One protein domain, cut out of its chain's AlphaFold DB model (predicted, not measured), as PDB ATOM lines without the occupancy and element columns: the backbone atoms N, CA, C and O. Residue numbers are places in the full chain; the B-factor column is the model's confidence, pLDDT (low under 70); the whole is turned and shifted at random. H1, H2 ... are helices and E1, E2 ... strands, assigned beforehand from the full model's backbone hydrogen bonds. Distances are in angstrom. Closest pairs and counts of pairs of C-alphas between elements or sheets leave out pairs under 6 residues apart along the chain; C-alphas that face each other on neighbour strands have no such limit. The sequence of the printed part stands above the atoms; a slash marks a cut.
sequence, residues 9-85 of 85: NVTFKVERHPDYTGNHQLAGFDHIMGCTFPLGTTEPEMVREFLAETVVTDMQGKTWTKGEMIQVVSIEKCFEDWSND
ATOM      1  N   ASN A   9      49.737 -27.484  -4.752       97.69
ATOM      2  CA  ASN A   9      48.646 -26.530  -4.912       97.69
ATOM      3  C   ASN A   9      49.090 -25.435  -5.888       97.69
ATOM      4  O   ASN A   9      50.100 -24.759  -5.662       97.69
ATOM      5  N   VAL A  10      48.362 -25.310  -6.996       98.31
ATOM      6  CA  VAL A  10      48.764 -24.518  -8.154       98.31
ATOM      7  C   VAL A  10      47.700 -23.485  -8.499       98.31
ATOM      8  O   VAL A  10      46.501 -23.776  -8.552       98.31
ATOM      9  N   THR A  11      48.172 -22.272  -8.778       98.44
ATOM     10  CA  THR A  11      47.392 -21.199  -9.392       98.44
ATOM     11  C   THR A  11      47.903 -20.959 -10.804       98.44
ATOM     12  O   THR A  11      49.059 -20.566 -10.987       98.44
ATOM     13  N   PHE A  12      47.037 -21.140 -11.798       98.50
ATOM     14  CA  PHE A  12      47.328 -20.786 -13.184       98.50
ATOM     15  C   PHE A  12      46.852 -19.371 -13.473       98.50
ATOM     16  O   PHE A  12      45.691 -19.052 -13.221       98.50
ATOM     17  N   LYS A  13      47.723 -18.551 -14.061       98.44
ATOM     18  CA  LYS A  13      47.297 -17.368 -14.798       98.44
ATOM     19  C   LYS A  13      46.810 -17.825 -16.164       98.44
ATOM     20  O   LYS A  13      47.524 -18.540 -16.873       98.44
ATOM     21  N   VAL A  14      45.607 -17.417 -16.525       98.38
ATOM     22  CA  VAL A  14      44.934 -17.843 -17.747       98.38
ATOM     23  C   VAL A  14      44.426 -16.635 -18.509       98.38
ATOM     24  O   VAL A  14      44.275 -15.543 -17.971       98.38
ATOM     25  N   GLU A  15      44.156 -16.846 -19.782       98.06
ATOM     26  CA  GLU A  15      43.419 -15.891 -20.589       98.06
ATOM     27  C   GLU A  15      42.446 -16.626 -21.494       98.06
ATOM     28  O   GLU A  15      42.541 -17.840 -21.702       98.06
ATOM     29  N   ARG A  16      41.482 -15.880 -22.026       97.62
ATOM     30  CA  ARG A  16      40.515 -16.407 -22.977       97.62
ATOM     31  C   ARG A  16      41.233 -16.974 -24.200       97.62
ATOM     32  O   ARG A  16      42.049 -16.287 -24.808       97.62
ATOM     33  N   HIS A  17      40.877 -18.196 -24.592       96.94
ATOM     34  CA  HIS A  17      41.401 -18.782 -25.819       96.94
ATOM     35  C   HIS A  17      40.919 -17.945 -27.021       96.94
ATOM     36  O   HIS A  17      39.716 -17.676 -27.114       96.94
ATOM     37  N   PRO A  18      41.804 -17.527 -27.945       95.25
ATOM     38  CA  PRO A  18      41.449 -16.607 -29.033       95.25
ATOM     39  C   PRO A  18      40.340 -17.150 -29.941       95.25
ATOM     40  O   PRO A  18      39.468 -16.399 -30.372       95.25
ATOM     41  N   ASP A  19      40.325 -18.465 -30.163       95.69
ATOM     42  CA  ASP A  19      39.317 -19.125 -31.002       95.69
ATOM     43  C   ASP A  19      37.986 -19.397 -30.277       95.69
ATOM     44  O   ASP A  19      37.006 -19.822 -30.892       95.69
ATOM     45  N   TYR A  20      37.917 -19.157 -28.963       94.12
ATOM     46  CA  TYR A  20      36.694 -19.371 -28.202       94.12
ATOM     47  C   TYR A  20      35.735 -18.192 -28.370       94.12
ATOM     48  O   TYR A  20      35.995 -17.074 -27.918       94.12
ATOM     49  N   THR A  21      34.568 -18.445 -28.964       92.69
ATOM     50  CA  THR A  21      33.531 -17.429 -29.231       92.69
ATOM     51  C   THR A  21      32.346 -17.478 -28.260       92.69
ATOM     52  O   THR A  21      31.488 -16.601 -28.296       92.69
ATOM     53  N   GLY A  22      32.295 -18.462 -27.355       89.50
ATOM     54  CA  GLY A  22      31.205 -18.609 -26.382       89.50
ATOM     55  C   GLY A  22      31.285 -17.635 -25.198       89.50
ATOM     56  O   GLY A  22      32.250 -16.893 -25.036       89.50
ATOM     57  N   ASN A  23      30.275 -17.630 -24.328       91.31
ATOM     58  CA  ASN A  23      30.224 -16.731 -23.162       91.31
ATOM     59  C   ASN A  23      30.287 -17.481 -21.821       91.31
ATOM     60  O   ASN A  23      29.671 -17.072 -20.840       91.31
ATOM     61  N   HIS A  24      30.973 -18.626 -21.784       92.25
ATOM     62  CA  HIS A  24      31.119 -19.381 -20.546       92.25
ATOM     63  C   HIS A  24      31.946 -18.592 -19.523       92.25
ATOM     64  O   HIS A  24      32.977 -18.016 -19.873       92.25
ATOM     65  N   GLN A  25      31.530 -18.618 -18.253       93.75
ATOM     66  CA  GLN A  25      32.171 -17.869 -17.164       93.75
ATOM     67  C   GLN A  25      33.677 -18.151 -17.060       93.75
ATOM     68  O   GLN A  25      34.449 -17.247 -16.765       93.75
ATOM     69  N   LEU A  26      34.097 -19.389 -17.353       94.44
ATOM     70  CA  LEU A  26      35.511 -19.780 -17.340       94.44
ATOM     71  C   LEU A  26      36.388 -18.865 -18.210       94.44
ATOM     72  O   LEU A  26      37.480 -18.497 -17.797       94.44
ATOM     73  N   ALA A  27      35.886 -18.460 -19.379       94.25
ATOM     74  CA  ALA A  27      36.600 -17.592 -20.313       94.25
ATOM     75  C   ALA A  27      36.683 -16.123 -19.855       94.25
ATOM     76  O   ALA A  27      37.249 -15.297 -20.569       94.25
ATOM     77  N   GLY A  28      36.076 -15.787 -18.712       95.38
ATOM     78  CA  GLY A  28      36.157 -14.476 -18.074       95.38
ATOM     79  C   GLY A  28      37.132 -14.411 -16.896       95.38
ATOM     80  O   GLY A  28      37.305 -13.331 -16.341       95.38
ATOM     81  N   PHE A  29      37.746 -15.528 -16.493       96.56
ATOM     82  CA  PHE A  29      38.761 -15.528 -15.440       96.56
ATOM     83  C   PHE A  29      40.150 -15.192 -15.987       96.56
ATOM     84  O   PHE A  29      40.497 -15.551 -17.110       96.56
ATOM     85  N   ASP A  30      40.948 -14.544 -15.146       97.56
ATOM     86  CA  ASP A  30      42.372 -14.248 -15.333       97.56
ATOM     87  C   ASP A  30      43.274 -15.195 -14.519       97.56
ATOM     88  O   ASP A  30      44.431 -15.422 -14.874       97.56
ATOM     89  N   HIS A  31      42.735 -15.793 -13.451       97.69
ATOM     90  CA  HIS A  31      43.429 -16.749 -12.594       97.69
ATOM     91  C   HIS A  31      42.517 -17.896 -12.151       97.69
ATOM     92  O   HIS A  31      41.363 -17.685 -11.779       97.69
ATOM     93  N   ILE A  32      43.057 -19.117 -12.118       97.62
ATOM     94  CA  ILE A  32      42.381 -20.309 -11.588       97.62
ATOM     95  C   ILE A  32      43.230 -20.889 -10.458       97.62
ATOM     96  O   ILE A  32      44.336 -21.376 -10.682       97.62
ATOM     97  N   MET A  33      42.709 -20.802  -9.235       96.44
ATOM     98  CA  MET A  33      43.372 -21.251  -8.005       96.44
ATOM     99  C   MET A  33      42.880 -22.635  -7.569       96.44
ATOM    100  O   MET A  33      41.810 -23.077  -7.982       96.44
ATOM    101  N   GLY A  34      43.628 -23.285  -6.674       93.88
ATOM    102  CA  GLY A  34      43.203 -24.538  -6.044       93.88
ATOM    103  C   GLY A  34      43.298 -25.753  -6.964       93.88
ATOM    104  O   GLY A  34      42.606 -26.743  -6.736       93.88
ATOM    105  N   CYS A  35      44.138 -25.690  -8.002       96.75
ATOM    106  CA  CYS A  35      44.425 -26.847  -8.843       96.75
ATOM    107  C   CYS A  35      45.424 -27.748  -8.111       96.75
ATOM    108  O   CYS A  35      46.512 -27.300  -7.750       96.75
ATOM    109  N   THR A  36      45.053 -29.003  -7.864       96.81
ATOM    110  CA  THR A  36      45.870 -29.932  -7.072       96.81
ATOM    111  C   THR A  36      46.528 -30.985  -7.952       96.81
ATOM    112  O   THR A  36      45.817 -31.692  -8.664       96.81
ATOM    113  N   PHE A  37      47.842 -31.165  -7.830       97.00
ATOM    114  CA  PHE A  37      48.595 -32.178  -8.578       97.00
ATOM    115  C   PHE A  37      49.414 -33.081  -7.648       97.00
ATOM    116  O   PHE A  37      49.802 -32.654  -6.558       97.00
ATOM    117  N   PRO A  38      49.713 -34.334  -8.034       97.00
ATOM    118  CA  PRO A  38      50.655 -35.169  -7.295       97.00
ATOM    119  C   PRO A  38      52.027 -34.497  -7.134       97.00
ATOM    120  O   PRO A  38      52.479 -33.758  -8.012       97.00
ATOM    121  N   LEU A  39      52.722 -34.789  -6.031       95.81
ATOM    122  CA  LEU A  39      54.123 -34.384  -5.891       95.81
ATOM    123  C   LEU A  39      54.962 -34.988  -7.028       95.81
ATOM    124  O   LEU A  39      54.787 -36.156  -7.372       95.81
ATOM    125  N   GLY A  40      55.883 -34.199  -7.581       94.50
ATOM    126  CA  GLY A  40      56.746 -34.615  -8.694       94.50
ATOM    127  C   GLY A  40      56.162 -34.392 -10.093       94.50
ATOM    128  O   GLY A  40      56.884 -34.600 -11.063       94.50
ATOM    129  N   THR A  41      54.912 -33.931 -10.209       97.25
ATOM    130  CA  THR A  41      54.326 -33.527 -11.500       97.25
ATOM    131  C   THR A  41      55.065 -32.306 -12.049       97.25
ATOM    132  O   THR A  41      55.260 -31.316 -11.341       97.25
ATOM    133  N   THR A  42      55.494 -32.366 -13.307       97.75
ATOM    134  CA  THR A  42      56.224 -31.272 -13.963       97.75
ATOM    135  C   THR A  42      55.277 -30.167 -14.428       97.75
ATOM    136  O   THR A  42      54.100 -30.408 -14.685       97.75
ATOM    137  N   GLU A  43      55.778 -28.942 -14.609       96.75
ATOM    138  CA  GLU A  43      54.946 -27.830 -15.102       96.75
ATOM    139  C   GLU A  43      54.217 -28.137 -16.422       96.75
ATOM    140  O   GLU A  43      53.009 -27.896 -16.493       96.75
ATOM    141  N   PRO A  44      54.864 -28.732 -17.448       97.75
ATOM    142  CA  PRO A  44      54.163 -29.081 -18.678       97.75
ATOM    143  C   PRO A  44      53.078 -30.144 -18.476       97.75
ATOM    144  O   PRO A  44      52.078 -30.125 -19.189       97.75
ATOM    145  N   GLU A  45      53.259 -31.079 -17.540       98.12
ATOM    146  CA  GLU A  45      52.229 -32.065 -17.188       98.12
ATOM    147  C   GLU A  45      51.039 -31.389 -16.512       98.12
ATOM    148  O   GLU A  45      49.915 -31.576 -16.970       98.12
ATOM    149  N   MET A  46      51.290 -30.522 -15.526       98.19
ATOM    150  CA  MET A  46      50.239 -29.782 -14.823       98.19
ATOM    151  C   MET A  46      49.390 -28.946 -15.788       98.19
ATOM    152  O   MET A  46      48.165 -28.971 -15.715       98.19
ATOM    153  N   VAL A  47      50.024 -28.245 -16.735       98.19
ATOM    154  CA  VAL A  47      49.311 -27.460 -17.757       98.19
ATOM    155  C   VAL A  47      48.492 -28.359 -18.685       98.19
ATOM    156  O   VAL A  47      47.336 -28.044 -18.971       98.19
ATOM    157  N   ARG A  48      49.057 -29.480 -19.153       98.25
ATOM    158  CA  ARG A  48      48.340 -30.423 -20.029       98.25
ATOM    159  C   ARG A  48      47.118 -31.020 -19.340       98.25
ATOM    160  O   ARG A  48      46.046 -31.037 -19.935       98.25
ATOM    161  N   GLU A  49      47.280 -31.493 -18.109       98.00
ATOM    162  CA  GLU A  49      46.195 -32.070 -17.316       98.00
ATOM    163  C   GLU A  49      45.108 -31.033 -17.031       98.00
ATOM    164  O   GLU A  49      43.936 -31.293 -17.297       98.00
ATOM    165  N   PHE A  50      45.501 -29.832 -16.597       98.00
ATOM    166  CA  PHE A  50      44.579 -28.730 -16.338       98.00
ATOM    167  C   PHE A  50      43.736 -28.375 -17.566       98.00
ATOM    168  O   PHE A  50      42.516 -28.252 -17.473       98.00
ATOM    169  N   LEU A  51      44.366 -28.223 -18.735       98.00
ATOM    170  CA  LEU A  51      43.662 -27.857 -19.966       98.00
ATOM    171  C   LEU A  51      42.789 -28.998 -20.514       98.00
ATOM    172  O   LEU A  51      41.802 -28.722 -21.194       98.00
ATOM    173  N   ALA A  52      43.101 -30.258 -20.199       97.75
ATOM    174  CA  ALA A  52      42.314 -31.419 -20.612       97.75
ATOM    175  C   ALA A  52      41.042 -31.642 -19.771       97.75
ATOM    176  O   ALA A  52      40.181 -32.434 -20.163       97.75
ATOM    177  N   GLU A  53      40.896 -30.968 -18.626       96.94
ATOM    178  CA  GLU A  53      39.714 -31.113 -17.776       96.94
ATOM    179  C   GLU A  53      38.423 -30.734 -18.516       96.94
ATOM    180  O   GLU A  53      38.315 -29.680 -19.149       96.94
ATOM    181  N   THR A  54      37.415 -31.595 -18.392       96.06
ATOM    182  CA  THR A  54      36.072 -31.346 -18.922       96.06
ATOM    183  C   THR A  54      35.361 -30.278 -18.097       96.06
ATOM    184  O   THR A  54      35.305 -30.364 -16.874       96.06
ATOM    185  N   VAL A  55      34.774 -29.296 -18.778       93.06
ATOM    186  CA  VAL A  55      34.025 -28.195 -18.160       93.06
ATOM    187  C   VAL A  55      32.531 -28.485 -18.175       93.06
ATOM    188  O   VAL A  55      31.871 -28.459 -17.141       93.06
ATOM    189  N   VAL A  56      31.980 -28.747 -19.359       89.81
ATOM    190  CA  VAL A  56      30.539 -28.913 -19.563       89.81
ATOM    191  C   VAL A  56      30.283 -29.729 -20.824       89.81
ATOM    192  O   VAL A  56      31.094 -29.724 -21.749       89.81
ATOM    193  N   THR A  57      29.148 -30.422 -20.870       91.50
ATOM    194  CA  THR A  57      28.596 -30.973 -22.113       91.50
ATOM    195  C   THR A  57      27.376 -30.150 -22.499       91.50
ATOM    196  O   THR A  57      26.489 -29.946 -21.671       91.50
ATOM    197  N   ASP A  58      27.360 -29.616 -23.717       87.31
ATOM    198  CA  ASP A  58      26.266 -28.767 -24.181       87.31
ATOM    199  C   ASP A  58      25.023 -29.573 -24.598       87.31
ATOM    200  O   ASP A  58      25.017 -30.805 -24.628       87.31
ATOM    201  N   MET A  59      23.938 -28.863 -24.926       89.88
ATOM    202  CA  MET A  59      22.662 -29.472 -25.332       89.88
ATOM    203  C   MET A  59      22.751 -30.286 -26.634       89.88
ATOM    204  O   MET A  59      21.836 -31.049 -26.930       89.88
ATOM    205  N   GLN A  60      23.821 -30.117 -27.414       89.75
ATOM    206  CA  GLN A  60      24.081 -30.858 -28.652       89.75
ATOM    207  C   GLN A  60      24.971 -32.085 -28.395       89.75
ATOM    208  O   GLN A  60      25.265 -32.838 -29.320       89.75
ATOM    209  N   GLY A  61      25.374 -32.310 -27.140       89.94
ATOM    210  CA  GLY A  61      26.204 -33.433 -26.727       89.94
ATOM    211  C   GLY A  61      27.701 -33.199 -26.913       89.94
ATOM    212  O   GLY A  61      28.473 -34.136 -26.708       89.94
ATOM    213  N   LYS A  62      28.146 -31.987 -27.277       91.25
ATOM    214  CA  LYS A  62      29.579 -31.690 -27.344       91.25
ATOM    215  C   LYS A  62      30.113 -31.451 -25.935       91.25
ATOM    216  O   LYS A  62      29.650 -30.561 -25.220       91.25
ATOM    217  N   THR A  63      31.129 -32.220 -25.562       94.19
ATOM    218  CA  THR A  63      31.925 -31.985 -24.358       94.19
ATOM    219  C   THR A  63      32.997 -30.943 -24.643       94.19
ATOM    220  O   THR A  63      33.727 -31.057 -25.625       94.19
ATOM    221  N   TRP A  64      33.080 -29.935 -23.782       93.69
ATOM    222  CA  TRP A  64      34.065 -28.866 -23.859       93.69
ATOM    223  C   TRP A  64      35.117 -29.028 -22.768       93.69
ATOM    224  O   TRP A  64      34.785 -29.279 -21.606       93.69
ATOM    225  N   THR A  65      36.378 -28.834 -23.136       97.12
ATOM    226  CA  THR A  65      37.521 -28.834 -22.212       97.12
ATOM    227  C   THR A  65      37.922 -27.416 -21.806       97.12
ATOM    228  O   THR A  65      37.556 -26.442 -22.471       97.12
ATOM    229  N   LYS A  66      38.695 -27.270 -20.721       97.38
ATOM    230  CA  LYS A  66      39.249 -25.960 -20.336       97.38
ATOM    231  C   LYS A  66      40.100 -25.377 -21.464       97.38
ATOM    232  O   LYS A  66      39.947 -24.200 -21.770       97.38
ATOM    233  N   GLY A  67      40.918 -26.200 -22.122       97.12
ATOM    234  CA  GLY A  67      41.794 -25.790 -23.224       97.12
ATOM    235  C   GLY A  67      41.077 -25.247 -24.454       97.12
ATOM    236  O   GLY A  67      41.650 -24.445 -25.179       97.12
ATOM    237  N   GLU A  68      39.812 -25.609 -24.667       96.88
ATOM    238  CA  GLU A  68      38.998 -25.008 -25.728       96.88
ATOM    239  C   GLU A  68      38.443 -23.622 -25.361       96.88
ATOM    240  O   GLU A  68      37.969 -22.911 -26.242       96.88
ATOM    241  N   MET A  69      38.448 -23.240 -24.079       96.69
ATOM    242  CA  MET A  69      37.879 -21.974 -23.594       96.69
ATOM    243  C   MET A  69      38.939 -20.970 -23.135       96.69
ATOM    244  O   MET A  69      38.753 -19.758 -23.276       96.69
ATOM    245  N   ILE A  70      40.034 -21.467 -22.566       97.94
ATOM    246  CA  ILE A  70      41.124 -20.692 -21.977       97.94
ATOM    247  C   ILE A  70      42.481 -21.282 -22.363       97.94
ATOM    248  O   ILE A  70      42.591 -22.464 -22.678       97.94
ATOM    249  N   GLN A  71      43.525 -20.467 -22.273       98.00
ATOM    250  CA  GLN A  71      44.914 -20.909 -22.359       98.00
ATOM    251  C   GLN A  71      45.686 -20.500 -21.104       98.00
ATOM    252  O   GLN A  71      45.371 -19.489 -20.474       98.00
ATOM    253  N   VAL A  72      46.686 -21.298 -20.720       97.94
ATOM    254  CA  VAL A  72      47.579 -20.958 -19.603       97.94
ATOM    255  C   VAL A  72      48.646 -19.992 -20.098       97.94
ATOM    256  O   VAL A  72      49.389 -20.305 -21.024       97.94
ATOM    257  N   VAL A  73      48.750 -18.843 -19.434       97.81
ATOM    258  CA  VAL A  73      49.806 -17.852 -19.671       97.81
ATOM    259  C   VAL A  73      51.044 -18.201 -18.850       97.81
ATOM    260  O   VAL A  73      52.165 -18.170 -19.353       97.81
ATOM    261  N   SER A  74      50.850 -18.533 -17.572       97.56
ATOM    262  CA  SER A  74      51.925 -18.926 -16.660       97.56
ATOM    263  C   SER A  74      51.374 -19.619 -15.414       97.56
ATOM    264  O   SER A  74      50.196 -19.492 -15.083       97.56
ATOM    265  N   ILE A  75      52.242 -20.295 -14.665       97.69
ATOM    266  CA  ILE A  75      51.954 -20.682 -13.281       97.69
ATOM    267  C   ILE A  75      52.310 -19.494 -12.387       97.69
ATOM    268  O   ILE A  75      53.445 -19.026 -12.392       97.69
ATOM    269  N   GLU A  76      51.336 -18.965 -11.652       97.00
ATOM    270  CA  GLU A  76      51.552 -17.826 -10.751       97.00
ATOM    271  C   GLU A  76      52.044 -18.287  -9.375       97.00
ATOM    272  O   GLU A  76      52.881 -17.634  -8.753       97.00
ATOM    273  N   LYS A  77      51.517 -19.416  -8.888       97.25
ATOM    274  CA  LYS A  77      51.882 -20.009  -7.597       97.25
ATOM    275  C   LYS A  77      51.916 -21.524  -7.728       97.25
ATOM    276  O   LYS A  77      51.017 -22.099  -8.331       97.25
ATOM    277  N   CYS A  78      52.926 -22.146  -7.135       97.25
ATOM    278  CA  CYS A  78      53.049 -23.593  -6.998       97.25
ATOM    279  C   CYS A  78      53.773 -23.886  -5.682       97.25
ATOM    280  O   CYS A  78      54.900 -23.431  -5.485       97.25
ATOM    281  N   PHE A  79      53.115 -24.585  -4.760       96.69
ATOM    282  CA  PHE A  79      53.690 -24.940  -3.462       96.69
ATOM    283  C   PHE A  79      53.149 -26.280  -2.962       96.69
ATOM    284  O   PHE A  79      52.056 -26.698  -3.340       96.69
ATOM    285  N   GLU A  80      53.916 -26.962  -2.110       96.62
ATOM    286  CA  GLU A  80      53.444 -28.174  -1.441       96.62
ATOM    287  C   GLU A  80      52.409 -27.833  -0.364       96.62
ATOM    288  O   GLU A  80      52.644 -26.985   0.498       96.62
ATOM    289  N   ASP A  81      51.289 -28.544  -0.381       95.75
ATOM    290  CA  ASP A  81      50.193 -28.433   0.576       95.75
ATOM    291  C   ASP A  81      49.805 -29.836   1.082       95.75
ATOM    292  O   ASP A  81      50.313 -30.862   0.604       95.75
ATOM    293  N   TRP A  82      48.949 -29.912   2.098       93.00
ATOM    294  CA  TRP A  82      48.512 -31.181   2.670       93.00
ATOM    295  C   TRP A  82      47.060 -31.153   3.139       93.00
ATOM    296  O   TRP A  82      46.582 -30.181   3.718       93.00
ATOM    297  N   SER A  83      46.378 -32.288   2.998       87.88
ATOM    298  CA  SER A  83      45.071 -32.525   3.610       87.88
ATOM    299  C   SER A  83      45.142 -33.645   4.647       87.88
ATOM    300  O   SER A  83      45.990 -34.547   4.580       87.88
ATOM    301  N   ASN A  84      44.267 -33.558   5.650       84.94
ATOM    302  CA  ASN A  84      44.015 -34.673   6.553       84.94
ATOM    303  C   ASN A  84      43.038 -35.639   5.879       84.94
ATOM    304  O   ASN A  84      42.047 -35.197   5.300       84.94
ATOM    305  N   ASP A  85      43.326 -36.932   6.001       62.47
ATOM    306  CA  ASP A  85      42.400 -38.023   5.677       62.47
ATOM    307  C   ASP A  85      41.197 -38.061   6.641       62.47
ATOM    308  O   ASP A  85      41.356 -37.680   7.833       62.47
TER     309      ASP A  85
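AT A GLANCE: This is residues 9 to 85 of the 85 residues of an uncharacterized protein of Flavobacteriales bacterium (UniProt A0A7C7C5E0). A small, twisted sheet of three strands, E2, E1 and E5, has the helix H2 packed over one face, and a two-stranded hairpin, E3 and E4, follows the far end of that helix. E5, the longest strand, bends by 94 degrees at residue 73 and runs on past the first residue of E1; the short helix H1 grazes the sheet. The 77 printed residues hold two named helices and five named strands, in the order E1, H1, E2, H2, E3, E4, E5, and the class is mixed, helices and strands. Both sheets, E2 - E1 - E5 and E3 - E4, are antiparallel. The whole is only just compact, close to loose, with a radius of gyration of the C-alphas of 13.5 A and spans of 39 by 27 by 19 A.

HOW THE PARTS SIT: E1, residues 9 to 16, is the inner strand of its sheet. E5, residues 70 to 84, is its antiparallel neighbour at 161 degrees, with N 11 and O 77 within hydrogen-bond range at 2.9 A and N 71 and O 15 at 2.9 A. E2, residues 31 to 37, is the other edge strand, antiparallel to E1 at 139 degrees, with N 10 and O 35 at 2.8 A. H1, residues 25 to 28, only grazes this sheet with its residues 26 to 28; its closest C-alphas to E1 are those of Ala 27 and Arg 16, 4.9 A apart. H2, residues 43 to 52, is on the sheet, and the two form two layers, a helix on one face of a sheet. The closest C-alphas of H2 and E5 are those of Val 47 and Val 72, 7.0 A apart. E3, residues 54 to 57, and E4, residues 63 to 65, form a hairpin at 155 degrees, with N 55 and O 64 at 2.8 A. The closest C-alphas of H2 and E4 are those of Ala 52 and Thr 65, 5.7 A apart. E3 is apart from E1, E2 and E5. Every O i to N i+4 pair is within hydrogen-bond range in H2; H1 is too short for such a pair.

IN THESE COORDINATES: E1 begins at C-alpha 9, (48.646, -26.530, -4.912), and is 22.2 A long. H1 is 5.3 A long, and E2 is 16.8 A. H2 begins at C-alpha 43, (54.946, -27.830, -15.102), and is 14.2 A long. E3 is 8.1 A and E4 6.8 A long. E5 measures 31.9 A and ends at C-alpha 84, (44.015, -34.673, 6.553).

THE WHOLE: The two C-alphas farthest apart are those of Thr 21 and Asp 85, 41.5 A. The printed part has no cut and ends at the chain's last residue. No link is long; that from E1 to H1, with 8 residues, is short and the others are tight. The mean pLDDT of the printed part is 95.2, and residue 85 alone is under 70.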